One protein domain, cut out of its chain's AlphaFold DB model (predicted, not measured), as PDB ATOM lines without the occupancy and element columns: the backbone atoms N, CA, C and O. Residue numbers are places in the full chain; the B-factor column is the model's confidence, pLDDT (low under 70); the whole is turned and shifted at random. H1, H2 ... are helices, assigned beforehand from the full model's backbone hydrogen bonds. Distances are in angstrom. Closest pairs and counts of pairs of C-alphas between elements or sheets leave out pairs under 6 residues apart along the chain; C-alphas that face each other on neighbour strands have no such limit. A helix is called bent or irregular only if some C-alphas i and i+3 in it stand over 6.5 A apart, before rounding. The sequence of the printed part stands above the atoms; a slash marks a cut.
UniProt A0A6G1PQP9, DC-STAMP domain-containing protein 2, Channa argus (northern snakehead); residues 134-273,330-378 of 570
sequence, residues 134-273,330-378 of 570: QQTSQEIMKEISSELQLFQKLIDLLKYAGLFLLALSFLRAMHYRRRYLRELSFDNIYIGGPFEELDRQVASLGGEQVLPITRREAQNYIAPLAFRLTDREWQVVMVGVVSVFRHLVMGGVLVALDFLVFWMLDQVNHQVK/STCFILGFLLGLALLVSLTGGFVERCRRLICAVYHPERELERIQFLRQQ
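AT A GLANCE: This is residues 134 to 273 and 330 to 378 of the 570 residues of the protein "DC-STAMP domain-containing protein 2" of Channa argus (northern snakehead) (UniProt A0A6G1PQP9). Picture a long, open fork: H1 alone is one prong, H3 and the arm H4a side by side are the other, and the space between is empty. H4b slants from the second prong toward the last residues of H1, and H5 and H2 make a small head at that end. The 189 printed residues hold five named helices, H1 to H5 in order, and no named strand: all helix. It is extended, with a radius of gyration of the C-alphas of 27.3 A, and spans 96 by 33 by 24 A.

HOW THE PARTS SIT: Begin with H1, residues 134 to 182, which has a kink of 28 degrees near residue 160 and touches no helix. H2, residues 193 to 204, only just touches H5, residues 365 to 378, with 3 pairs of C-alphas within 8 A, through residues 194 to 199 and 372 to 376 alone; the closest C-alphas, of Phe 195 and Ile 372, are 6.0 A apart. H4, residues 330 to 363, was assigned as one helix by its hydrogen bonds but is bent: C-alphas 347 and 350 are 7.0 A apart, and its arms H4a, 330 to 347, and H4b, 350 to 363, stand at 61 degrees. H3, residues 231 to 272, touches H4a with residues 237 to 255 alone, opposite ways at a shallow tilt of 14 degrees; the closest C-alphas, of Gly 240 and Ser 346, are 4.9 A apart. H1 is apart from H3 and close but not clearly touching H4b, the C-alphas of Arg 177 and Cys 360 coming closest at 7.2 A. Every O i to N i+4 pair is within hydrogen-bond range in H2, H3, H4a and H5, against 40 of 45 in H1 and 8 of 10 in H4b.

IN THESE COORDINATES: Find C-alpha 134 at (-57.533, 20.049, 64.530); from there H1 runs 72.4 A. H3 starts at C-alpha 231, (-7.771, -4.137, 34.582), and runs 60.2 A; H4a runs 25.5 A. H5 ends at C-alpha 378, (-2.348, -13.906, 14.560).

THE WHOLE: Residues 134 to 172 and 256 to 273 stand free. The link from H2 to H3 is long, 26 residues. Residues 274 to 329 are not printed; C-alphas 273 and 330 are 29.9 A apart across the cut. Residues 134 to 138, 141 and 271 to 273 are under pLDDT 70.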
ATOM      1  N   GLN A 134     -57.155  21.208  65.330       57.31
ATOM      2  CA  GLN A 134     -57.533  20.049  64.530       57.31
ATOM      3  C   GLN A 134     -57.555  20.345  63.017       57.31
ATOM      4  O   GLN A 134     -57.103  19.512  62.234       57.31
ATOM      5  N   GLN A 135     -58.002  21.537  62.598       66.38
ATOM      6  CA  GLN A 135     -57.964  21.965  61.191       66.38
ATOM      7  C   GLN A 135     -56.529  22.192  60.702       66.38
ATOM      8  O   GLN A 135     -56.195  21.822  59.581       66.38
ATOM      9  N   THR A 136     -55.659  22.743  61.552       68.75
ATOM     10  CA  THR A 136     -54.259  23.026  61.188       68.75
ATOM     11  C   THR A 136     -53.447  21.744  60.992       68.75
ATOM     12  O   THR A 136     -52.664  21.651  60.052       68.75
ATOM     13  N   SER A 137     -53.671  20.724  61.824       64.56
ATOM     14  CA  SER A 137     -53.042  19.406  61.659       64.56
ATOM     15  C   SER A 137     -53.482  18.689  60.375       64.56
ATOM     16  O   SER A 137     -52.656  18.153  59.637       64.56
ATOM     17  N   GLN A 138     -54.781  18.734  60.060       68.12
ATOM     18  CA  GLN A 138     -55.320  18.108  58.849       68.12
ATOM     19  C   GLN A 138     -54.802  18.763  57.565       68.12
ATOM     20  O   GLN A 138     -54.524  18.058  56.597       68.12
ATOM     21  N   GLU A 139     -54.640  20.089  57.550       72.75
ATOM     22  CA  GLU A 139     -54.035  20.804  56.419       72.75
ATOM     23  C   GLU A 139     -52.579  20.372  56.190       72.75
ATOM     24  O   GLU A 139     -52.205  20.082  55.055       72.75
ATOM     25  N   ILE A 140     -51.783  20.230  57.257       71.88
ATOM     26  CA  ILE A 140     -50.382  19.785  57.166       71.88
ATOM     27  C   ILE A 140     -50.288  18.350  56.626       71.88
ATOM     28  O   ILE A 140     -49.504  18.079  55.717       71.88
ATOM     29  N   MET A 141     -51.117  17.428  57.126       68.75
ATOM     30  CA  MET A 141     -51.121  16.036  56.648       68.75
ATOM     31  C   MET A 141     -51.596  15.918  55.192       68.75
ATOM     32  O   MET A 141     -51.105  15.081  54.428       68.75
ATOM     33  N   LYS A 142     -52.535  16.773  54.778       75.50
ATOM     34  CA  LYS A 142     -53.012  16.825  53.392       75.50
ATOM     35  C   LYS A 142     -51.923  17.297  52.427       75.50
ATOM     36  O   LYS A 142     -51.807  16.740  51.341       75.50
ATOM     37  N   GLU A 143     -51.113  18.268  52.838       76.50
ATOM     38  CA  GLU A 143     -49.980  18.755  52.045       76.50
ATOM     39  C   GLU A 143     -48.866  17.699  51.929       76.50
ATOM     40  O   GLU A 143     -48.333  17.448  50.854       76.50
ATOM     41  N   ILE A 144     -48.546  16.995  53.019       71.38
ATOM     42  CA  ILE A 144     -47.505  15.954  52.990       71.38
ATOM     43  C   ILE A 144     -47.944  14.749  52.142       71.38
ATOM     44  O   ILE A 144     -47.143  14.156  51.414       71.38
ATOM     45  N   SER A 145     -49.224  14.378  52.210       71.00
ATOM     46  CA  SER A 145     -49.757  13.253  51.435       71.00
ATOM     47  C   SER A 145     -49.844  13.539  49.933       71.00
ATOM     48  O   SER A 145     -49.608  12.623  49.144       71.00
ATOM     49  N   SER A 146     -50.120  14.779  49.513       77.56
ATOM     50  CA  SER A 146     -50.124  15.152  48.089       77.56
ATOM     51  C   SER A 146     -48.718  15.080  47.474       77.56
ATOM     52  O   SER A 146     -48.557  14.530  46.382       77.56
ATOM     53  N   GLU A 147     -47.690  15.529  48.200       73.69
ATOM     54  CA  GLU A 147     -46.278  15.391  47.811       73.69
ATOM     55  C   GLU A 147     -45.863  13.909  47.716       73.69
ATOM     56  O   GLU A 147     -45.244  13.480  46.735       73.69
ATOM     57  N   LEU A 148     -46.280  13.068  48.672       70.38
ATOM     58  CA  LEU A 148     -46.002  11.625  48.643       70.38
ATOM     59  C   LEU A 148     -46.654  10.898  47.453       70.38
ATOM     60  O   LEU A 148     -46.079   9.935  46.936       70.38
ATOM     61  N   GLN A 149     -47.823  11.343  46.982       78.69
ATOM     62  CA  GLN A 149     -48.501  10.735  45.828       78.69
ATOM     63  C   GLN A 149     -47.691  10.866  44.532       78.69
ATOM     64  O   GLN A 149     -47.703   9.952  43.700       78.69
ATOM     65  N   LEU A 150     -46.953  11.967  44.353       76.56
ATOM     66  CA  LEU A 150     -46.050  12.137  43.211       76.56
ATOM     67  C   LEU A 150     -44.920  11.100  43.247       76.56
ATOM     68  O   LEU A 150     -44.624  10.462  42.231       76.56
ATOM     69  N   PHE A 151     -44.344  10.864  44.429       71.94
ATOM     70  CA  PHE A 151     -43.325   9.832  44.629       71.94
ATOM     71  C   PHE A 151     -43.861   8.420  44.398       71.94
ATOM     72  O   PHE A 151     -43.184   7.607  43.766       71.94
ATOM     73  N   GLN A 152     -45.078   8.117  44.851       74.56
ATOM     74  CA  GLN A 152     -45.703   6.813  44.619       74.56
ATOM     75  C   GLN A 152     -45.930   6.547  43.125       74.56
ATOM     76  O   GLN A 152     -45.534   5.490  42.632       74.56
ATOM     77  N   LYS A 153     -46.434   7.533  42.370       80.75
ATOM     78  CA  LYS A 153     -46.576   7.423  40.906       80.75
ATOM     79  C   LYS A 153     -45.234   7.202  40.199       80.75
ATOM     80  O   LYS A 153     -45.153   6.407  39.262       80.75
ATOM     81  N   LEU A 154     -44.163   7.862  40.654       77.19
ATOM     82  CA  LEU A 154     -42.806   7.641  40.135       77.19
ATOM     83  C   LEU A 154     -42.295   6.221  40.428       77.19
ATOM     84  O   LEU A 154     -41.657   5.606  39.571       77.19
ATOM     85  N   ILE A 155     -42.587   5.681  41.615       76.31
ATOM     86  CA  ILE A 155     -42.236   4.303  41.988       76.31
ATOM     87  C   ILE A 155     -42.992   3.293  41.116       76.31
ATOM     88  O   ILE A 155     -42.395   2.300  40.694       76.31
ATOM     89  N   ASP A 156     -44.264   3.544  40.804       77.19
ATOM     90  CA  ASP A 156     -45.044   2.680  39.915       77.19
ATOM     91  C   ASP A 156     -44.478   2.654  38.493       77.19
ATOM     92  O   ASP A 156     -44.356   1.581  37.899       77.19
ATOM     93  N   LEU A 157     -44.015   3.795  37.978       79.88
ATOM     94  CA  LEU A 157     -43.332   3.847  36.684       79.88
ATOM     95  C   LEU A 157     -42.000   3.073  36.701       79.88
ATOM     96  O   LEU A 157     -41.640   2.401  35.732       79.88
ATOM     97  N   LEU A 158     -41.285   3.109  37.830       76.25
ATOM     98  CA  LEU A 158     -40.024   2.391  38.016       76.25
ATOM     99  C   LEU A 158     -40.201   0.861  37.999       76.25
ATOM    100  O   LEU A 158     -39.251   0.152  37.661       76.25
ATOM    101  N   LYS A 159     -41.401   0.329  38.279       76.00
ATOM    102  CA  LYS A 159     -41.691  -1.115  38.140       76.00
ATOM    103  C   LYS A 159     -41.495  -1.586  36.695       76.00
ATOM    104  O   LYS A 159     -40.865  -2.616  36.459       76.00
ATOM    105  N   TYR A 160     -41.940  -0.793  35.722       84.94
ATOM    106  CA  TYR A 160     -41.768  -1.092  34.296       84.94
ATOM    107  C   TYR A 160     -40.330  -0.878  33.805       84.94
ATOM    108  O   TYR A 160     -39.916  -1.491  32.817       84.94
ATOM    109  N   ALA A 161     -39.526  -0.080  34.518       84.19
ATOM    110  CA  ALA A 161     -38.111   0.094  34.195       84.19
ATOM    111  C   ALA A 161     -37.338  -1.233  34.268       84.19
ATOM    112  O   ALA A 161     -36.422  -1.445  33.478       84.19
ATOM    113  N   GLY A 162     -37.736  -2.162  35.147       84.56
ATOM    114  CA  GLY A 162     -37.158  -3.508  35.201       84.56
ATOM    115  C   GLY A 162     -37.333  -4.283  33.891       84.56
ATOM    116  O   GLY A 162     -36.365  -4.838  33.372       84.56
ATOM    117  N   LEU A 163     -38.535  -4.251  33.301       87.75
ATOM    118  CA  LEU A 163     -38.821  -4.884  32.008       87.75
ATOM    119  C   LEU A 163     -37.980  -4.261  30.883       87.75
ATOM    120  O   LEU A 163     -37.414  -4.969  30.053       87.75
ATOM    121  N   PHE A 164     -37.850  -2.935  30.888       89.44
ATOM    122  CA  PHE A 164     -37.019  -2.218  29.925       89.44
ATOM    123  C   PHE A 164     -35.531  -2.580  30.055       89.44
ATOM    124  O   PHE A 164     -34.867  -2.854  29.054       89.44
ATOM    125  N   LEU A 165     -35.005  -2.657  31.282       88.19
ATOM    126  CA  LEU A 165     -33.631  -3.098  31.543       88.19
ATOM    127  C   LEU A 165     -33.406  -4.550  31.101       88.19
ATOM    128  O   LEU A 165     -32.361  -4.852  30.520       88.19
ATOM    129  N   LEU A 166     -34.388  -5.433  31.305       89.81
ATOM    130  CA  LEU A 166     -34.345  -6.808  30.802       89.81
ATOM    131  C   LEU A 166     -34.299  -6.839  29.271       89.81
ATOM    132  O   LEU A 166     -33.413  -7.488  28.709       89.81
ATOM    133  N   ALA A 167     -35.160  -6.083  28.588       92.88
ATOM    134  CA  ALA A 167     -35.141  -5.976  27.130       92.88
ATOM    135  C   ALA A 167     -33.789  -5.450  26.608       92.88
ATOM    136  O   ALA A 167     -33.207  -6.028  25.687       92.88
ATOM    137  N   LEU A 168     -33.224  -4.414  27.239       93.25
ATOM    138  CA  LEU A 168     -31.890  -3.903  26.908       93.25
ATOM    139  C   LEU A 168     -30.789  -4.947  27.130       93.25
ATOM    140  O   LEU A 168     -29.877  -5.064  26.308       93.25
ATOM    141  N   SER A 169     -30.858  -5.717  28.220       89.81
ATOM    142  CA  SER A 169     -29.892  -6.783  28.501       89.81
ATOM    143  C   SER A 169     -29.934  -7.880  27.429       89.81
ATOM    144  O   SER A 169     -28.884  -8.300  26.933       89.81
ATOM    145  N   PHE A 170     -31.136  -8.251  26.976       91.69
ATOM    146  CA  PHE A 170     -31.338  -9.207  25.893       91.69
ATOM    147  C   PHE A 170     -30.797  -8.677  24.559       91.69
ATOM    148  O   PHE A 170     -30.063  -9.379  23.860       91.69
ATOM    149  N   LEU A 171     -31.069  -7.411  24.226       94.31
ATOM    150  CA  LEU A 171     -30.532  -6.770  23.022       94.31
ATOM    151  C   LEU A 171     -28.999  -6.723  23.030       94.31
ATOM    152  O   LEU A 171     -28.374  -7.012  22.005       94.31
ATOM    153  N   ARG A 172     -28.374  -6.430  24.181       92.06
ATOM    154  CA  ARG A 172     -26.911  -6.484  24.344       92.06
ATOM    155  C   ARG A 172     -26.365  -7.896  24.135       92.06
ATOM    156  O   ARG A 172     -25.368  -8.051  23.431       92.06
ATOM    157  N   ALA A 173     -27.019  -8.918  24.686       91.88
ATOM    158  CA  ALA A 173     -26.628 -10.314  24.482       91.88
ATOM    159  C   ALA A 173     -26.737 -10.728  23.003       91.88
ATOM    160  O   ALA A 173     -25.803 -11.305  22.445       91.88
ATOM    161  N   MET A 174     -27.828 -10.349  22.330       93.19
ATOM    162  CA  MET A 174     -28.037 -10.587  20.898       93.19
ATOM    163  C   MET A 174     -27.023  -9.855  20.019       93.19
ATOM    164  O   MET A 174     -26.574 -10.390  19.003       93.19
ATOM    165  N   HIS A 175     -26.663  -8.622  20.375       94.56
ATOM    166  CA  HIS A 175     -25.625  -7.873  19.674       94.56
ATOM    167  C   HIS A 175     -24.257  -8.543  19.837       94.56
ATOM    168  O   HIS A 175     -23.566  -8.767  18.843       94.56
ATOM    169  N   TYR A 176     -23.909  -8.950  21.061       93.94
ATOM    170  CA  TYR A 176     -22.670  -9.679  21.325       93.94
ATOM    171  C   TYR A 176     -22.604 -10.990  20.539       93.94
ATOM    172  O   TYR A 176     -21.625 -11.222  19.838       93.94
ATOM    173  N   ARG A 177     -23.662 -11.814  20.577       93.94
ATOM    174  CA  ARG A 177     -23.729 -13.071  19.813       93.94
ATOM    175  C   ARG A 177     -23.562 -12.834  18.312       93.94
ATOM    176  O   ARG A 177     -22.830 -13.563  17.652       93.94
ATOM    177  N   ARG A 178     -24.217 -11.812  17.753       94.62
ATOM    178  CA  ARG A 178     -24.072 -11.480  16.327       94.62
ATOM    179  C   ARG A 178     -22.637 -11.108  15.974       94.62
ATOM    180  O   ARG A 178     -22.126 -11.594  14.972       94.62
ATOM    181  N   ARG A 179     -21.983 -10.287  16.796       95.06
ATOM    182  CA  ARG A 179     -20.586  -9.899  16.575       95.06
ATOM    183  C   ARG A 179     -19.634 -11.082  16.741       95.06
ATOM    184  O   ARG A 179     -18.755 -11.267  15.912       95.06
ATOM    185  N   TYR A 180     -19.887 -11.934  17.732       93.62
ATOM    186  CA  TYR A 180     -19.150 -13.170  17.977       93.62
ATOM    187  C   TYR A 180     -19.083 -14.092  16.760       93.62
ATOM    188  O   TYR A 180     -18.047 -14.695  16.501       93.62
ATOM    189  N   LEU A 181     -20.206 -14.228  16.052       92.94
ATOM    190  CA  LEU A 181     -20.330 -15.110  14.894       92.94
ATOM    191  C   LEU A 181     -19.797 -14.482  13.601       92.94
ATOM    192  O   LEU A 181     -19.516 -15.212  12.658       92.94
ATOM    193  N   ARG A 182     -19.697 -13.149  13.533       93.38
ATOM    194  CA  ARG A 182     -19.242 -12.428  12.333       93.38
ATOM    195  C   ARG A 182     -17.749 -12.117  12.346       93.38
ATOM    196  O   ARG A 182     -17.125 -12.155  11.296       93.38
ATOM    197  N   GLU A 183     -17.193 -11.769  13.503       94.44
ATOM    198  CA  GLU A 183     -15.847 -11.207  13.619       94.44
ATOM    199  C   GLU A 183     -14.936 -12.138  14.440       94.44
ATOM    200  O   GLU A 183     -15.118 -12.308  15.648       94.44
ATOM    201  N   LEU A 184     -13.930 -12.733  13.787       92.44
ATOM    202  CA  LEU A 184     -12.996 -13.687  14.409       92.44
ATOM    203  C   LEU A 184     -12.085 -13.019  15.458       92.44
ATOM    204  O   LEU A 184     -11.767 -13.630  16.481       92.44
ATOM    205  N   SER A 185     -11.702 -11.757  15.236       89.44
ATOM    206  CA  SER A 185     -10.823 -10.960  16.109       89.44
ATOM    207  C   SER A 185     -11.513 -10.439  17.378       89.44
ATOM    208  O   SER A 185     -10.847 -10.125  18.366       89.44
ATOM    209  N   PHE A 186     -12.845 -10.354  17.387       91.81
ATOM    210  CA  PHE A 186     -13.611  -9.702  18.451       91.81
ATOM    211  C   PHE A 186     -13.594 -10.484  19.771       91.81
ATOM    212  O   PHE A 186     -14.209 -11.537  19.848       91.81
ATOM    213  N   ASP A 187     -12.984  -9.972  20.841       87.31
ATOM    214  CA  ASP A 187     -12.903 -10.672  22.144       87.31
ATOM    215  C   ASP A 187     -12.251 -12.072  22.032       87.31
ATOM    216  O   ASP A 187     -12.693 -13.057  22.626       87.31
ATOM    217  N   ASN A 188     -11.217 -12.174  21.185       90.94
ATOM    218  CA  ASN A 188     -10.439 -13.392  20.940       90.94
ATOM    219  C   ASN A 188      -9.069 -13.333  21.635       90.94
ATOM    220  O   ASN A 188      -8.026 -13.343  20.991       90.94
ATOM    221  N   ILE A 189      -9.076 -13.185  22.958       88.94
ATOM    222  CA  ILE A 189      -7.862 -13.025  23.782       88.94
ATOM    223  C   ILE A 189      -7.622 -14.213  24.727       88.94
ATOM    224  O   ILE A 189      -6.763 -14.148  25.609       88.94
ATOM    225  N   TYR A 190      -8.386 -15.294  24.565       88.56
ATOM    226  CA  TYR A 190      -8.417 -16.405  25.508       88.56
ATOM    227  C   TYR A 190      -7.614 -17.603  25.005       88.56
ATOM    228  O   TYR A 190      -7.841 -18.090  23.901       88.56
ATOM    229  N   ILE A 191      -6.709 -18.107  25.843       89.69
ATOM    230  CA  ILE A 191      -5.953 -19.340  25.597       89.69
ATOM    231  C   ILE A 191      -6.462 -20.394  26.577       89.69
ATOM    232  O   ILE A 191      -6.323 -20.237  27.788       89.69
ATOM    233  N   GLY A 192      -7.100 -21.443  26.061       87.56
ATOM    234  CA  GLY A 192      -7.660 -22.536  26.861       87.56
ATOM    235  C   GLY A 192      -7.240 -23.914  26.354       87.56
ATOM    236  O   GLY A 192      -6.509 -24.024  25.374       87.56
ATOM    237  N   GLY A 193      -7.760 -24.971  26.982       88.56
ATOM    238  CA  GLY A 193      -7.418 -26.364  26.653       88.56
ATOM    239  C   GLY A 193      -7.521 -26.728  25.161       88.56
ATOM    240  O   GLY A 193      -6.566 -27.293  24.634       88.56
ATOM    241  N   PRO A 194      -8.597 -26.353  24.434       88.38
ATOM    242  CA  PRO A 194      -8.695 -26.632  22.998       88.38
ATOM    243  C   PRO A 194      -7.597 -25.965  22.152       88.38
ATOM    244  O   PRO A 194      -7.178 -26.521  21.141       88.38
ATOM    245  N   PHE A 195      -7.099 -24.795  22.571       92.94
ATOM    246  CA  PHE A 195      -5.972 -24.129  21.909       92.94
ATOM    247  C   PHE A 195      -4.668 -24.895  22.146       92.94
ATOM    248  O   PHE A 195      -3.899 -25.104  21.212       92.94
ATOM    249  N   GLU A 196      -4.424 -25.328  23.385       91.81
ATOM    250  CA  GLU A 196      -3.225 -26.096  23.742       91.81
ATOM    251  C   GLU A 196      -3.170 -27.445  23.019       91.81
ATOM    252  O   GLU A 196      -2.102 -27.863  22.575       91.81
ATOM    253  N   GLU A 197      -4.320 -28.106  22.871       93.25
ATOM    254  CA  GLU A 197      -4.443 -29.352  22.117       93.25
ATOM    255  C   GLU A 197      -4.114 -29.143  20.636       93.25
ATOM    256  O   GLU A 197      -3.268 -29.845  20.082       93.25
ATOM    257  N   LEU A 198      -4.712 -28.123  20.010       92.00
ATOM    258  CA  LEU A 198      -4.450 -27.796  18.611       92.00
ATOM    259  C   LEU A 198      -2.978 -27.431  18.371       92.00
ATOM    260  O   LEU A 198      -2.380 -27.899  17.402       92.00
ATOM    261  N   ASP A 199      -2.371 -26.612  19.235       93.81
ATOM    262  CA  ASP A 199      -0.962 -26.222  19.086       93.81
ATOM    263  C   ASP A 199      -0.028 -27.433  19.229       93.81
ATOM    264  O   ASP A 199       0.936 -27.559  18.474       93.81
ATOM    265  N   ARG A 200      -0.348 -28.377  20.128       93.88
ATOM    266  CA  ARG A 200       0.405 -29.631  20.283       93.88
ATOM    267  C   ARG A 200       0.292 -30.522  19.048       93.88
ATOM    268  O   ARG A 200       1.300 -31.074  18.608       93.88
ATOM    269  N   GLN A 201      -0.902 -30.631  18.466       94.25
ATOM    270  CA  GLN A 201      -1.121 -31.391  17.233       94.25
ATOM    271  C   GLN A 201      -0.336 -30.797  16.061       94.25
ATOM    272  O   GLN A 201       0.392 -31.518  15.379       94.25
ATOM    273  N   VAL A 202      -0.393 -29.480  15.860       92.44
ATOM    274  CA  VAL A 202       0.357 -28.823  14.778       92.44
ATOM    275  C   VAL A 202       1.870 -28.924  14.998       92.44
ATOM    276  O   VAL A 202       2.606 -29.156  14.040       92.44
ATOM    277  N   ALA A 203       2.341 -28.822  16.243       91.56
ATOM    278  CA  ALA A 203       3.750 -29.029  16.569       91.56
ATOM    279  C   ALA A 203       4.207 -30.469  16.268       91.56
ATOM    280  O   ALA A 203       5.300 -30.667  15.740       91.56
ATOM    281  N   SER A 204       3.359 -31.475  16.528       93.31
ATOM    282  CA  SER A 204       3.655 -32.880  16.198       93.31
ATOM    283  C   SER A 204       3.785 -33.132  14.691       93.31
ATOM    284  O   SER A 204       4.548 -33.996  14.273       93.31
ATOM    285  N   LEU A 205       3.101 -32.322  13.876       94.94
ATOM    286  CA  LEU A 205       3.182 -32.335  12.413       94.94
ATOM    287  C   LEU A 205       4.361 -31.503  11.867       94.94
ATOM    288  O   LEU A 205       4.465 -31.310  10.658       94.94
ATOM    289  N   GLY A 206       5.244 -30.996  12.734       87.94
ATOM    290  CA  GLY A 206       6.417 -30.205  12.346       87.94
ATOM    291  C   GLY A 206       6.146 -28.711  12.140       87.94
ATOM    292  O   GLY A 206       7.006 -28.001  11.623       87.94
ATOM    293  N   GLY A 207       4.969 -28.210  12.529       87.56
ATOM    294  CA  GLY A 207       4.658 -26.782  12.494       87.56
ATOM    295  C   GLY A 207       5.302 -25.987  13.639       87.56
ATOM    296  O   GLY A 207       5.652 -26.534  14.683       87.56
ATOM    297  N   GLU A 208       5.423 -24.666  13.467       86.94
ATOM    298  CA  GLU A 208       5.934 -23.761  14.512       86.94
ATOM    299  C   GLU A 208       5.034 -23.783  15.762       86.94
ATOM    300  O   GLU A 208       3.823 -23.579  15.667       86.94
ATOM    301  N   GLN A 209       5.617 -23.988  16.943       87.06
ATOM    302  CA  GLN A 209       4.874 -24.008  18.204       87.06
ATOM    303  C   GLN A 209       4.646 -22.584  18.743       87.06
ATOM    304  O   GLN A 209       5.567 -21.759  18.759       87.06
ATOM    305  N   VAL A 210       3.430 -22.277  19.209       88.19
ATOM    306  CA  VAL A 210       3.133 -20.978  19.840       88.19
ATOM    307  C   VAL A 210       3.494 -20.981  21.325       88.19
ATOM    308  O   VAL A 210       4.024 -19.987  21.836       88.19
ATOM    309  N   LEU A 211       3.250 -22.088  22.020       87.44
ATOM    310  CA  LEU A 211       3.593 -22.261  23.433       87.44
ATOM    311  C   LEU A 211       5.099 -22.566  23.604       87.44
ATOM    312  O   LEU A 211       5.653 -23.305  22.793       87.44
ATOM    313  N   PRO A 212       5.792 -22.044  24.641       85.00
ATOM    314  CA  PRO A 212       5.287 -21.289  25.793       85.00
ATOM    315  C   PRO A 212       5.054 -19.793  25.514       85.00
ATOM    316  O   PRO A 212       5.822 -19.135  24.813       85.00
ATOM    317  N   ILE A 213       4.012 -19.228  26.133       83.75
ATOM    318  CA  ILE A 213       3.705 -17.792  26.067       83.75
ATOM    319  C   ILE A 213       4.763 -16.991  26.837       83.75
ATOM    320  O   ILE A 213       5.103 -17.299  27.983       83.75
ATOM    321  N   THR A 214       5.291 -15.933  26.220       79.88
ATOM    322  CA  THR A 214       6.273 -15.058  26.872       79.88
ATOM    323  C   THR A 214       5.618 -14.200  27.960       79.88
ATOM    324  O   THR A 214       4.428 -13.895  27.911       79.88
ATOM    325  N   ARG A 215       6.396 -13.712  28.939       76.38
ATOM    326  CA  ARG A 215       5.863 -12.834  30.008       76.38
ATOM    327  C   ARG A 215       5.138 -11.585  29.487       76.38
ATOM    328  O   ARG A 215       4.247 -11.095  30.167       76.38
ATOM    329  N   ARG A 216       5.538 -11.063  28.322       76.50
ATOM    330  CA  ARG A 216       4.904  -9.896  27.687       76.50
ATOM    331  C   ARG A 216       3.555 -10.272  27.074       76.50
ATOM    332  O   ARG A 216       2.572  -9.581  27.285       76.50
ATOM    333  N   GLU A 217       3.493 -11.402  26.378       83.75
ATOM    334  CA  GLU A 217       2.255 -11.916  25.780       83.75
ATOM    335  C   GLU A 217       1.233 -12.350  26.844       83.75
ATOM    336  O   GLU A 217       0.037 -12.150  26.657       83.75
ATOM    337  N   ALA A 218       1.686 -12.850  27.999       82.38
ATOM    338  CA  ALA A 218       0.829 -13.238  29.128       82.38
ATOM    339  C   ALA A 218       0.073 -12.063  29.797       82.38
ATOM    340  O   ALA A 218      -0.744 -12.280  30.701       82.38
ATOM    341  N   GLN A 219       0.375 -10.820  29.398       80.31
ATOM    342  CA  GLN A 219      -0.398  -9.627  29.760       80.31
ATOM    343  C   GLN A 219      -1.589  -9.407  28.817       80.31
ATOM    344  O   GLN A 219      -2.614  -8.895  29.254       80.31
ATOM    345  N   ASN A 220      -1.469  -9.825  27.553       83.25
ATOM    346  CA  ASN A 220      -2.497  -9.643  26.526       83.25
ATOM    347  C   ASN A 220      -3.433 -10.853  26.416       83.25
ATOM    348  O   ASN A 220      -4.615 -10.680  26.134       83.25
ATOM    349  N   TYR A 221      -2.909 -12.061  26.638       86.62
ATOM    350  CA  TYR A 221      -3.661 -13.310  26.534       86.62
ATOM    351  C   TYR A 221      -3.916 -13.927  27.905       86.62
ATOM    352  O   TYR A 221      -3.035 -13.953  28.769       86.62
ATOM    353  N   ILE A 222      -5.139 -14.411  28.115       85.44
ATOM    354  CA  ILE A 222      -5.639 -14.817  29.434       85.44
ATOM    355  C   ILE A 222      -6.250 -16.215  29.349       85.44
ATOM    356  O   ILE A 222      -6.870 -16.571  28.352       85.44
ATOM    357  N   ALA A 223      -6.115 -17.010  30.409       84.94
ATOM    358  CA  ALA A 223      -6.835 -18.274  30.504       84.94
ATOM    359  C   ALA A 223      -8.301 -18.032  30.917       84.94
ATOM    360  O   ALA A 223      -8.540 -17.322  31.898       84.94
ATOM    361  N   PRO A 224      -9.292 -18.632  30.233       80.62
ATOM    362  CA  PRO A 224     -10.713 -18.334  30.450       80.62
ATOM    363  C   PRO A 224     -11.190 -18.640  31.880       80.62
ATOM    364  O   PRO A 224     -12.036 -17.929  32.417       80.62
ATOM    365  N   LEU A 225     -10.602 -19.656  32.520       79.12
ATOM    366  CA  LEU A 225     -10.924 -20.106  33.881       79.12
ATOM    367  C   LEU A 225     -10.038 -19.478  34.972       79.12
ATOM    368  O   LEU A 225     -10.180 -19.813  36.145       79.12
ATOM    369  N   ALA A 226      -9.103 -18.589  34.626       81.94
ATOM    370  CA  ALA A 226      -8.221 -17.996  35.627       81.94
ATOM    371  C   ALA A 226      -8.987 -17.031  36.539       81.94
ATOM    372  O   ALA A 226      -9.614 -16.098  36.061       81.94
ATOM    373  N   PHE A 227      -8.850 -17.150  37.860       78.31
ATOM    374  CA  PHE A 227      -9.512 -16.232  38.803       78.31
ATOM    375  C   PHE A 227      -8.942 -14.795  38.793       78.31
ATOM    376  O   PHE A 227      -9.453 -13.897  39.452       78.31
ATOM    377  N   ARG A 228      -7.865 -14.547  38.036       81.06
ATOM    378  CA  ARG A 228      -7.247 -13.224  37.903       81.06
ATOM    379  C   ARG A 228      -8.136 -12.310  37.061       81.06
ATOM    380  O   ARG A 228      -8.244 -12.534  35.856       81.06
ATOM    381  N   LEU A 229      -8.700 -11.269  37.671       79.38
ATOM    382  CA  LEU A 229      -9.381 -10.192  36.950       79.38
ATOM    383  C   LEU A 229      -8.367  -9.333  36.187       79.38
ATOM    384  O   LEU A 229      -7.282  -9.029  36.684       79.38
ATOM    385  N   THR A 230      -8.740  -8.939  34.979       81.56
ATOM    386  CA  THR A 230      -8.029  -7.943  34.173       81.56
ATOM    387  C   THR A 230      -8.348  -6.528  34.638       81.56
ATOM    388  O   THR A 230      -9.371  -6.304  35.281       81.56
ATOM    389  N   ASP A 231      -7.526  -5.551  34.255       82.12
ATOM    390  CA  ASP A 231      -7.771  -4.137  34.582       82.12
ATOM    391  C   ASP A 231      -9.129  -3.644  34.054       82.12
ATOM    392  O   ASP A 231      -9.809  -2.854  34.707       82.12
ATOM    393  N   ARG A 232      -9.562  -4.148  32.888       80.69
ATOM    394  CA  ARG A 232     -10.868  -3.824  32.293       80.69
ATOM    395  C   ARG A 232     -12.028  -4.403  33.103       80.69
ATOM    396  O   ARG A 232     -12.970  -3.682  33.410       80.69
ATOM    397  N   GLU A 233     -11.943  -5.671  33.495       86.06
ATOM    398  CA  GLU A 233     -12.960  -6.312  34.343       86.06
ATOM    399  C   GLU A 233     -13.011  -5.667  35.733       86.06
ATOM    400  O   GLU A 233     -14.089  -5.453  36.285       86.06
ATOM    401  N   TRP A 234     -11.852  -5.285  36.274       85.38
ATOM    402  CA  TRP A 234     -11.757  -4.543  37.526       85.38
ATOM    403  C   TRP A 234     -12.473  -3.197  37.456       85.38
ATOM    404  O   TRP A 234     -13.165  -2.839  38.403       85.38
ATOM    405  N   GLN A 235     -12.367  -2.459  36.349       86.38
ATOM    406  CA  GLN A 235     -13.107  -1.205  36.178       86.38
ATOM    407  C   GLN A 235     -14.624  -1.424  36.245       86.38
ATOM    408  O   GLN A 235     -15.316  -0.658  36.915       86.38
ATOM    409  N   VAL A 236     -15.137  -2.488  35.619       86.75
ATOM    410  CA  VAL A 236     -16.568  -2.840  35.670       86.75
ATOM    411  C   VAL A 236     -17.000  -3.173  37.102       86.75
ATOM    412  O   VAL A 236     -17.997  -2.631  37.584       86.75
ATOM    413  N   VAL A 237     -16.220  -3.997  37.811       90.44
ATOM    414  CA  VAL A 237     -16.482  -4.341  39.219       90.44
ATOM    415  C   VAL A 237     -16.447  -3.094  40.103       90.44
ATOM    416  O   VAL A 237     -17.358  -2.891  40.903       90.44
ATOM    417  N   MET A 238     -15.457  -2.212  39.933       89.44
ATOM    418  CA  MET A 238     -15.334  -0.987  40.728       89.44
ATOM    419  C   MET A 238     -16.507  -0.032  40.524       89.44
ATOM    420  O   MET A 238     -16.988   0.539  41.500       89.44
ATOM    421  N   VAL A 239     -17.012   0.124  39.296       90.81
ATOM    422  CA  VAL A 239     -18.217   0.931  39.043       90.81
ATOM    423  C   VAL A 239     -19.423   0.356  39.796       90.81
ATOM    424  O   VAL A 239     -20.173   1.110  40.421       90.81
ATOM    425  N   GLY A 240     -19.582  -0.972  39.797       90.25
ATOM    426  CA  GLY A 240     -20.615  -1.657  40.577       90.25
ATOM    427  C   GLY A 240     -20.455  -1.443  42.085       90.25
ATOM    428  O   GLY A 240     -21.391  -1.004  42.751       90.25
ATOM    429  N   VAL A 241     -19.252  -1.661  42.619       92.44
ATOM    430  CA  VAL A 241     -18.938  -1.495  44.049       92.44
ATOM    431  C   VAL A 241     -19.154  -0.054  44.512       92.44
ATOM    432  O   VAL A 241     -19.789   0.159  45.542       92.44
ATOM    433  N   VAL A 242     -18.698   0.945  43.749       93.25
ATOM    434  CA  VAL A 242     -18.921   2.367  44.065       93.25
ATOM    435  C   VAL A 242     -20.413   2.697  44.053       93.25
ATOM    436  O   VAL A 242     -20.890   3.420  44.929       93.25
ATOM    437  N   SER A 243     -21.171   2.139  43.104       90.81
ATOM    438  CA  SER A 243     -22.627   2.284  43.078       90.81
ATOM    439  C   SER A 243     -23.264   1.703  44.343       90.81
ATOM    440  O   SER A 243     -24.024   2.404  45.010       90.81
ATOM    441  N   VAL A 244     -22.937   0.467  44.734       92.50
ATOM    442  CA  VAL A 244     -23.474  -0.156  45.958       92.50
ATOM    443  C   VAL A 244     -23.074   0.637  47.200       92.50
ATOM    444  O   VAL A 244     -23.930   0.928  48.030       92.50
ATOM    445  N   PHE A 245     -21.815   1.066  47.297       91.50
ATOM    446  CA  PHE A 245     -21.325   1.878  48.407       91.50
ATOM    447  C   PHE A 245     -22.088   3.202  48.534       91.50
ATOM    448  O   PHE A 245     -22.498   3.575  49.629       91.50
ATOM    449  N   ARG A 246     -22.373   3.885  47.419       90.56
ATOM    450  CA  ARG A 246     -23.213   5.092  47.422       90.56
ATOM    451  C   ARG A 246     -24.604   4.816  48.005       90.56
ATOM    452  O   ARG A 246     -25.100   5.618  48.790       90.56
ATOM    453  N   HIS A 247     -25.235   3.700  47.632       88.00
ATOM    454  CA  HIS A 247     -26.549   3.327  48.172       88.00
ATOM    455  C   HIS A 247     -26.474   2.886  49.637       88.00
ATOM    456  O   HIS A 247     -27.398   3.182  50.388       88.00
ATOM    457  N   LEU A 248     -25.381   2.243  50.056       90.62
ATOM    458  CA  LEU A 248     -25.117   1.900  51.452       90.62
ATOM    459  C   LEU A 248     -25.013   3.162  52.315       90.62
ATOM    460  O   LEU A 248     -25.660   3.235  53.352       90.62
ATOM    461  N   VAL A 249     -24.252   4.168  51.872       91.12
ATOM    462  CA  VAL A 249     -24.132   5.453  52.579       91.12
ATOM    463  C   VAL A 249     -25.484   6.159  52.638       91.12
ATOM    464  O   VAL A 249     -25.906   6.564  53.714       91.12
ATOM    465  N   MET A 250     -26.200   6.262  51.512       87.94
ATOM    466  CA  MET A 250     -27.521   6.902  51.475       87.94
ATOM    467  C   MET A 250     -28.533   6.195  52.390       87.94
ATOM    468  O   MET A 250     -29.191   6.843  53.198       87.94
ATOM    469  N   GLY A 251     -28.638   4.867  52.295       86.38
ATOM    470  CA  GLY A 251     -29.525   4.072  53.145       86.38
ATOM    471  C   GLY A 251     -29.131   4.145  54.620       86.38
ATOM    472  O   GLY A 251     -29.999   4.306  55.470       86.38
ATOM    473  N   GLY A 252     -27.831   4.107  54.921       88.44
ATOM    474  CA  GLY A 252     -27.309   4.256  56.277       88.44
ATOM    475  C   GLY A 252     -27.634   5.618  56.892       88.44
ATOM    476  O   GLY A 252     -28.033   5.669  58.049       88.44
ATOM    477  N   VAL A 253     -27.538   6.705  56.118       89.81
ATOM    478  CA  VAL A 253     -27.936   8.051  56.569       89.81
ATOM    479  C   VAL A 253     -29.437   8.120  56.854       89.81
ATOM    480  O   VAL A 253     -29.817   8.671  57.881       89.81
ATOM    481  N   LEU A 254     -30.286   7.544  55.995       86.25
ATOM    482  CA  LEU A 254     -31.738   7.519  56.220       86.25
ATOM    483  C   LEU A 254     -32.112   6.717  57.471       86.25
ATOM    484  O   LEU A 254     -32.874   7.200  58.297       86.25
ATOM    485  N   VAL A 255     -31.530   5.529  57.651       86.94
ATOM    486  CA  VAL A 255     -31.754   4.715  58.853       86.94
ATOM    487  C   VAL A 255     -31.249   5.442  60.103       86.94
ATOM    488  O   VAL A 255     -31.937   5.472  61.116       86.94
ATOM    489  N   ALA A 256     -30.076   6.081  60.040       88.44
ATOM    490  CA  ALA A 256     -29.559   6.875  61.150       88.44
ATOM    491  C   ALA A 256     -30.468   8.069  61.487       88.44
ATOM    492  O   ALA A 256     -30.651   8.369  62.664       88.44
ATOM    493  N   LEU A 257     -31.050   8.728  60.479       88.00
ATOM    494  CA  LEU A 257     -32.014   9.812  60.671       88.00
ATOM    495  C   LEU A 257     -33.286   9.309  61.365       88.00
ATOM    496  O   LEU A 257     -33.731   9.938  62.317       88.00
ATOM    497  N   ASP A 258     -33.820   8.165  60.945       86.62
ATOM    498  CA  ASP A 258     -34.967   7.515  61.586       86.62
ATOM    499  C   ASP A 258     -34.702   7.210  63.066       86.62
ATOM    500  O   ASP A 258     -35.499   7.566  63.936       86.62
ATOM    501  N   PHE A 259     -33.553   6.593  63.371       87.62
ATOM    502  CA  PHE A 259     -33.142   6.336  64.753       87.62
ATOM    503  C   PHE A 259     -32.938   7.632  65.540       87.62
ATOM    504  O   PHE A 259     -33.259   7.678  66.725       87.62
ATOM    505  N   LEU A 260     -32.429   8.688  64.902       89.25
ATOM    506  CA  LEU A 260     -32.273   9.998  65.525       89.25
ATOM    507  C   LEU A 260     -33.634  10.622  65.853       89.25
ATOM    508  O   LEU A 260     -33.796  11.135  66.956       89.25
ATOM    509  N   VAL A 261     -34.615  10.551  64.949       86.94
ATOM    510  CA  VAL A 261     -35.989  11.017  65.205       86.94
ATOM    511  C   VAL A 261     -36.609  10.221  66.349       86.94
ATOM    512  O   VAL A 261     -37.114  10.822  67.295       86.94
ATOM    513  N   PHE A 262     -36.509   8.890  66.315       87.88
ATOM    514  CA  PHE A 262     -36.965   8.026  67.403       87.88
ATOM    515  C   PHE A 262     -36.327   8.420  68.744       87.88
ATOM    516  O   PHE A 262     -37.038   8.633  69.723       87.88
ATOM    517  N   TRP A 263     -35.002   8.592  68.779       87.75
ATOM    518  CA  TRP A 263     -34.270   8.935  69.999       87.75
ATOM    519  C   TRP A 263     -34.627  10.326  70.529       87.75
ATOM    520  O   TRP A 263     -34.806  10.508  71.732       87.75
ATOM    521  N   MET A 264     -34.792  11.306  69.638       86.25
ATOM    522  CA  MET A 264     -35.256  12.644  70.004       86.25
ATOM    523  C   MET A 264     -36.659  12.602  70.622       86.25
ATOM    524  O   MET A 264     -36.886  13.220  71.663       86.25
ATOM    525  N   LEU A 265     -37.595  11.861  70.017       84.44
ATOM    526  CA  LEU A 265     -38.959  11.723  70.535       84.44
ATOM    527  C   LEU A 265     -39.001  10.946  71.856       84.44
ATOM    528  O   LEU A 265     -39.755  11.323  72.754       84.44
ATOM    529  N   ASP A 266     -38.177   9.909  72.011       85.50
ATOM    530  CA  ASP A 266     -38.069   9.160  73.265       85.50
ATOM    531  C   ASP A 266     -37.488  10.020  74.396       85.50
ATOM    532  O   ASP A 266     -38.005  10.017  75.515       85.50
ATOM    533  N   GLN A 267     -36.494  10.859  74.099       82.94
ATOM    534  CA  GLN A 267     -35.937  11.787  75.079       82.94
ATOM    535  C   GLN A 267     -36.972  12.822  75.545       82.94
ATOM    536  O   GLN A 267     -37.089  13.090  76.744       82.94
ATOM    537  N   VAL A 268     -37.765  13.378  74.619       79.81
ATOM    538  CA  VAL A 268     -38.887  14.270  74.961       79.81
ATOM    539  C   VAL A 268     -39.911  13.530  75.823       79.81
ATOM    540  O   VAL A 268     -40.319  14.036  76.868       79.81
ATOM    541  N   ASN A 269     -40.280  12.307  75.441       78.12
ATOM    542  CA  ASN A 269     -41.193  11.457  76.205       78.12
ATOM    543  C   ASN A 269     -40.678  11.196  77.635       78.12
ATOM    544  O   ASN A 269     -41.440  11.262  78.601       78.12
ATOM    545  N   HIS A 270     -39.377  10.952  77.800       76.81
ATOM    546  CA  HIS A 270     -38.761  10.740  79.107       76.81
ATOM    547  C   HIS A 270     -38.820  11.993  79.993       76.81
ATOM    548  O   HIS A 270     -39.164  11.887  81.170       76.81
ATOM    549  N   GLN A 271     -38.554  13.181  79.440       68.88
ATOM    550  CA  GLN A 271     -38.630  14.435  80.203       68.88
ATOM    551  C   GLN A 271     -40.069  14.813  80.579       68.88
ATOM    552  O   GLN A 271     -40.310  15.267  81.696       68.88
ATOM    553  N   VAL A 272     -41.038  14.564  79.692       66.44
ATOM    554  CA  VAL A 272     -42.462  14.864  79.929       66.44
ATOM    555  C   VAL A 272     -43.103  13.909  80.949       66.44
ATOM    556  O   VAL A 272     -44.086  14.269  81.596       66.44
ATOM    557  N   LYS A 273     -42.537  12.711  81.177       62.56
ATOM    558  CA  LYS A 273     -42.950  11.831  82.293       62.56
ATOM    559  C   LYS A 273     -42.686  12.455  83.672       62.56
ATOM    560  O   LYS A 273     -43.337  12.056  84.640       62.56
ATOM    561  N   SER A 330     -37.028  -5.874  60.713       83.88
ATOM    562  CA  SER A 330     -37.292  -6.629  59.481       83.88
ATOM    563  C   SER A 330     -36.930  -5.821  58.236       83.88
ATOM    564  O   SER A 330     -36.241  -6.319  57.343       83.88
ATOM    565  N   THR A 331     -37.323  -4.547  58.200       81.25
ATOM    566  CA  THR A 331     -37.028  -3.643  57.083       81.25
ATOM    567  C   THR A 331     -35.525  -3.372  56.972       81.25
ATOM    568  O   THR A 331     -34.971  -3.419  55.872       81.25
ATOM    569  N   CYS A 332     -34.832  -3.182  58.100       81.94
ATOM    570  CA  CYS A 332     -33.373  -3.035  58.124       81.94
ATOM    571  C   CYS A 332     -32.650  -4.302  57.639       81.94
ATOM    572  O   CYS A 332     -31.685  -4.217  56.877       81.94
ATOM    573  N   PHE A 333     -33.134  -5.481  58.035       86.19
ATOM    574  CA  PHE A 333     -32.577  -6.762  57.608       86.19
ATOM    575  C   PHE A 333     -32.767  -6.997  56.106       86.19
ATOM    576  O   PHE A 333     -31.800  -7.305  55.411       86.19
ATOM    577  N   ILE A 334     -33.983  -6.792  55.583       86.94
ATOM    578  CA  ILE A 334     -34.277  -6.895  54.144       86.94
ATOM    579  C   ILE A 334     -33.388  -5.927  53.363       86.94
ATOM    580  O   ILE A 334     -32.817  -6.293  52.335       86.94
ATOM    581  N   LEU A 335     -33.220  -4.705  53.866       85.56
ATOM    582  CA  LEU A 335     -32.367  -3.708  53.242       85.56
ATOM    583  C   LEU A 335     -30.897  -4.148  53.189       85.56
ATOM    584  O   LEU A 335     -30.274  -4.087  52.126       85.56
ATOM    585  N   GLY A 336     -30.356  -4.614  54.317       88.75
ATOM    586  CA  GLY A 336     -28.994  -5.139  54.401       88.75
ATOM    587  C   GLY A 336     -28.784  -6.347  53.488       88.75
ATOM    588  O   GLY A 336     -27.783  -6.417  52.776       88.75
ATOM    589  N   PHE A 337     -29.758  -7.256  53.432       90.81
ATOM    590  CA  PHE A 337     -29.733  -8.423  52.554       90.81
ATOM    591  C   PHE A 337     -29.730  -8.032  51.069       90.81
ATOM    592  O   PHE A 337     -28.898  -8.527  50.309       90.81
ATOM    593  N   LEU A 338     -30.593  -7.101  50.648       90.31
ATOM    594  CA  LEU A 338     -30.638  -6.612  49.263       90.31
ATOM    595  C   LEU A 338     -29.343  -5.895  48.857       90.31
ATOM    596  O   LEU A 338     -28.853  -6.099  47.745       90.31
ATOM    597  N   LEU A 339     -28.760  -5.088  49.749       90.19
ATOM    598  CA  LEU A 339     -27.456  -4.453  49.523       90.19
ATOM    599  C   LEU A 339     -26.325  -5.488  49.450       90.19
ATOM    600  O   LEU A 339     -25.452  -5.376  48.590       90.19
ATOM    601  N   GLY A 340     -26.363  -6.520  50.297       92.81
ATOM    602  CA  GLY A 340     -25.421  -7.639  50.268       92.81
ATOM    603  C   GLY A 340     -25.497  -8.433  48.963       92.81
ATOM    604  O   GLY A 340     -24.468  -8.697  48.338       92.81
ATOM    605  N   LEU A 341     -26.707  -8.737  48.488       92.38
ATOM    606  CA  LEU A 341     -26.923  -9.354  47.178       92.38
ATOM    607  C   LEU A 341     -26.414  -8.462  46.040       92.38
ATOM    608  O   LEU A 341     -25.726  -8.948  45.144       92.38
ATOM    609  N   ALA A 342     -26.695  -7.159  46.079       91.62
ATOM    610  CA  ALA A 342     -26.207  -6.219  45.071       91.62
ATOM    611  C   ALA A 342     -24.669  -6.139  45.047       91.62
ATOM    612  O   ALA A 342     -24.070  -6.056  43.970       91.62
ATOM    613  N   LEU A 343     -24.020  -6.209  46.215       92.94
ATOM    614  CA  LEU A 343     -22.565  -6.285  46.323       92.94
ATOM    615  C   LEU A 343     -22.033  -7.579  45.704       92.94
ATOM    616  O   LEU A 343     -21.116  -7.526  44.888       92.94
ATOM    617  N   LEU A 344     -22.634  -8.727  46.027       92.81
ATOM    618  CA  LEU A 344     -22.249 -10.021  45.464       92.81
ATOM    619  C   LEU A 344     -22.374 -10.037  43.931       92.81
ATOM    620  O   LEU A 344     -21.458 -10.479  43.235       92.81
ATOM    621  N   VAL A 345     -23.473  -9.503  43.392       90.56
ATOM    622  CA  VAL A 345     -23.679  -9.360  41.940       90.56
ATOM    623  C   VAL A 345     -22.633  -8.427  41.322       90.56
ATOM    624  O   VAL A 345     -22.087  -8.724  40.263       90.56
ATOM    625  N   SER A 346     -22.291  -7.326  41.993       90.81
ATOM    626  CA  SER A 346     -21.268  -6.386  41.512       90.81
ATOM    627  C   SER A 346     -19.869  -7.012  41.479       90.81
ATOM    628  O   SER A 346     -19.138  -6.823  40.510       90.81
ATOM    629  N   LEU A 347     -19.511  -7.800  42.499       89.38
ATOM    630  CA  LEU A 347     -18.233  -8.520  42.574       89.38
ATOM    631  C   LEU A 347     -18.133  -9.633  41.525       89.38
ATOM    632  O   LEU A 347     -17.067  -9.864  40.956       89.38
ATOM    633  N   THR A 348     -19.247 -10.309  41.245       86.19
ATOM    634  CA  THR A 348     -19.304 -11.372  40.234       86.19
ATOM    635  C   THR A 348     -19.458 -10.845  38.807       86.19
ATOM    636  O   THR A 348     -19.222 -11.595  37.862       86.19
ATOM    637  N   GLY A 349     -19.774  -9.558  38.620       84.25
ATOM    638  CA  GLY A 349     -20.006  -8.944  37.309       84.25
ATOM    639  C   GLY A 349     -18.868  -9.156  36.303       84.25
ATOM    640  O   GLY A 349     -19.134  -9.483  35.149       84.25
ATOM    641  N   GLY A 350     -17.607  -9.077  36.745       82.25
ATOM    642  CA  GLY A 350     -16.450  -9.365  35.884       82.25
ATOM    643  C   GLY A 350     -16.410 -10.817  35.383       82.25
ATOM    644  O   GLY A 350     -16.029 -11.078  34.245       82.25
ATOM    645  N   PHE A 351     -16.877 -11.774  36.189       82.50
ATOM    646  CA  PHE A 351     -16.976 -13.179  35.781       82.50
ATOM    647  C   PHE A 351     -18.158 -13.425  34.836       82.50
ATOM    648  O   PHE A 351     -18.048 -14.246  33.926       82.50
ATOM    649  N   VAL A 352     -19.265 -12.688  34.994       84.06
ATOM    650  CA  VAL A 352     -20.427 -12.774  34.090       84.06
ATOM    651  C   VAL A 352     -20.038 -12.416  32.650       84.06
ATOM    652  O   VAL A 352     -20.508 -13.065  31.709       84.06
ATOM    653  N   GLU A 353     -19.129 -11.453  32.453       81.19
ATOM    654  CA  GLU A 353     -18.611 -11.121  31.118       81.19
ATOM    655  C   GLU A 353     -17.881 -12.303  30.463       81.19
ATOM    656  O   GLU A 353     -18.100 -12.580  29.279       81.19
ATOM    657  N   ARG A 354     -17.101 -13.064  31.240       86.94
ATOM    658  CA  ARG A 354     -16.422 -14.280  30.762       86.94
ATOM    659  C   ARG A 354     -17.384 -15.432  30.500       86.94
ATOM    660  O   ARG A 354     -17.223 -16.157  29.519       86.94
ATOM    661  N   CYS A 355     -18.419 -15.581  31.326       85.38
ATOM    662  CA  CYS A 355     -19.446 -16.605  31.124       85.38
ATOM    663  C   CYS A 355     -20.142 -16.447  29.770       85.38
ATOM    664  O   CYS A 355     -20.370 -17.437  29.080       85.38
ATOM    665  N   ARG A 356     -20.412 -15.211  29.330       88.44
ATOM    666  CA  ARG A 356     -20.997 -14.947  28.006       88.44
ATOM    667  C   ARG A 356     -20.141 -15.523  26.871       88.44
ATOM    668  O   ARG A 356     -20.689 -16.085  25.923       88.44
ATOM    669  N   ARG A 357     -18.809 -15.414  26.967       87.94
ATOM    670  CA  ARG A 357     -17.868 -16.034  26.021       87.94
ATOM    671  C   ARG A 357     -17.947 -17.560  26.082       87.94
ATOM    672  O   ARG A 357     -18.109 -18.191  25.042       87.94
ATOM    673  N   LEU A 358     -17.882 -18.138  27.281       89.31
ATOM    674  CA  LEU A 358     -17.923 -19.591  27.469       89.31
ATOM    675  C   LEU A 358     -19.214 -20.208  26.910       89.31
ATOM    676  O   LEU A 358     -19.161 -21.225  26.225       89.31
ATOM    677  N   ILE A 359     -20.358 -19.554  27.131       91.31
ATOM    678  CA  ILE A 359     -21.650 -19.961  26.569       91.31
ATOM    679  C   ILE A 359     -21.566 -19.986  25.037       91.31
ATOM    680  O   ILE A 359     -21.874 -21.004  24.426       91.31
ATOM    681  N   CYS A 360     -21.092 -18.915  24.389       91.56
ATOM    682  CA  CYS A 360     -20.962 -18.906  22.928       91.56
ATOM    683  C   CYS A 360     -20.024 -20.003  22.396       91.56
ATOM    684  O   CYS A 360     -20.346 -20.607  21.375       91.56
ATOM    685  N   ALA A 361     -18.924 -20.296  23.093       90.44
ATOM    686  CA  ALA A 361     -17.993 -21.358  22.710       90.44
ATOM    687  C   ALA A 361     -18.631 -22.758  22.789       90.44
ATOM    688  O   ALA A 361     -18.415 -23.582  21.905       90.44
ATOM    689  N   VAL A 362     -19.460 -23.018  23.809       91.31
ATOM    690  CA  VAL A 362     -20.161 -24.305  23.976       91.31
ATOM    691  C   VAL A 362     -21.262 -24.498  22.929       91.31
ATOM    692  O   VAL A 362     -21.412 -25.596  22.402       91.31
ATOM    693  N   TYR A 363     -22.025 -23.448  22.609       94.19
ATOM    694  CA  TYR A 363     -23.122 -23.529  21.632       94.19
ATOM    695  C   TYR A 363     -22.651 -23.499  20.168       94.19
ATOM    696  O   TYR A 363     -23.379 -23.955  19.288       94.19
ATOM    697  N   HIS A 364     -21.463 -22.951  19.889       93.81
ATOM    698  CA  HIS A 364     -20.924 -22.807  18.534       93.81
ATOM    699  C   HIS A 364     -19.472 -23.322  18.440       93.81
ATOM    700  O   HIS A 364     -18.557 -22.529  18.203       93.81
ATOM    701  N   PRO A 365     -19.245 -24.643  18.597       92.50
ATOM    702  CA  PRO A 365     -17.900 -25.220  18.669       92.50
ATOM    703  C   PRO A 365     -17.108 -25.083  17.360       92.50
ATOM    704  O   PRO A 365     -15.911 -24.815  17.400       92.50
ATOM    705  N   GLU A 366     -17.766 -25.196  16.202       92.50
ATOM    706  CA  GLU A 366     -17.118 -25.032  14.889       92.50
ATOM    707  C   GLU A 366     -16.539 -23.624  14.722       92.50
ATOM    708  O   GLU A 366     -15.375 -23.450  14.362       92.50
ATOM    709  N   ARG A 367     -17.325 -22.603  15.088       93.88
ATOM    710  CA  ARG A 367     -16.863 -21.212  15.083       93.88
ATOM    711  C   ARG A 367     -15.763 -20.973  16.100       93.88
ATOM    712  O   ARG A 367     -14.876 -20.169  15.841       93.88
ATOM    713  N   GLU A 368     -15.789 -21.645  17.245       93.00
ATOM    714  CA  GLU A 368     -14.704 -21.513  18.214       93.00
ATOM    715  C   GLU A 368     -13.383 -22.062  17.679       93.00
ATOM    716  O   GLU A 368     -12.343 -21.428  17.855       93.00
ATOM    717  N   LEU A 369     -13.421 -23.182  16.957       93.19
ATOM    718  CA  LEU A 369     -12.230 -23.753  16.341       93.19
ATOM    719  C   LEU A 369     -11.608 -22.809  15.300       93.19
ATOM    720  O   LEU A 369     -10.399 -22.575  15.346       93.19
ATOM    721  N   GLU A 370     -12.418 -22.205  14.421       94.38
ATOM    722  CA  GLU A 370     -11.952 -21.189  13.456       94.38
ATOM    723  C   GLU A 370     -11.258 -20.017  14.164       94.38
ATOM    724  O   GLU A 370     -10.212 -19.525  13.735       94.38
ATOM    725  N   ARG A 371     -11.815 -19.579  15.294       94.62
ATOM    726  CA  ARG A 371     -11.276 -18.466  16.081       94.62
ATOM    727  C   ARG A 371      -9.966 -18.813  16.768       94.62
ATOM    728  O   ARG A 371      -9.080 -17.963  16.826       94.62
ATOM    729  N   ILE A 372      -9.834 -20.039  17.264       93.56
ATOM    730  CA  ILE A 372      -8.596 -20.564  17.848       93.56
ATOM    731  C   ILE A 372      -7.505 -20.646  16.770       93.56
ATOM    732  O   ILE A 372      -6.379 -20.203  17.004       93.56
ATOM    733  N   GLN A 373      -7.837 -21.144  15.575       93.88
ATOM    734  CA  GLN A 373      -6.913 -21.187  14.435       93.88
ATOM    735  C   GLN A 373      -6.467 -19.779  14.019       93.88
ATOM    736  O   GLN A 373      -5.267 -19.531  13.876       93.88
ATOM    737  N   PHE A 374      -7.417 -18.846  13.900       94.88
ATOM    738  CA  PHE A 374      -7.141 -17.441  13.607       94.88
ATOM    739  C   PHE A 374      -6.244 -16.803  14.676       94.88
ATOM    740  O   PHE A 374      -5.255 -16.157  14.339       94.88
ATOM    741  N   LEU A 375      -6.526 -17.035  15.963       94.38
ATOM    742  CA  LEU A 375      -5.711 -16.525  17.069       94.38
ATOM    743  C   LEU A 375      -4.274 -17.048  16.997       94.38
ATOM    744  O   LEU A 375      -3.325 -16.286  17.174       94.38
ATOM    745  N   ARG A 376      -4.100 -18.340  16.699       93.25
ATOM    746  CA  ARG A 376      -2.778 -18.954  16.542       93.25
ATOM    747  C   ARG A 376      -1.993 -18.294  15.407       93.25
ATOM    748  O   ARG A 376      -0.840 -17.913  15.603       93.25
ATOM    749  N   GLN A 377      -2.621 -18.127  14.241       93.44
ATOM    750  CA  GLN A 377      -2.014 -17.438  13.098       93.44
ATOM    751  C   GLN A 377      -1.665 -15.988  13.442       93.44
ATOM    752  O   GLN A 377      -0.557 -15.541  13.159       93.44
ATOM    753  N   GLN A 378      -2.561 -15.282  14.130       93.12
ATOM    754  CA  GLN A 378      -2.348 -13.906  14.560       93.12
ATOM    755  C   GLN A 378      -1.143 -13.775  15.505       93.12
ATOM    756  O   GLN A 378      -0.340 -12.858  15.335       93.12
TER     757      GLN A 378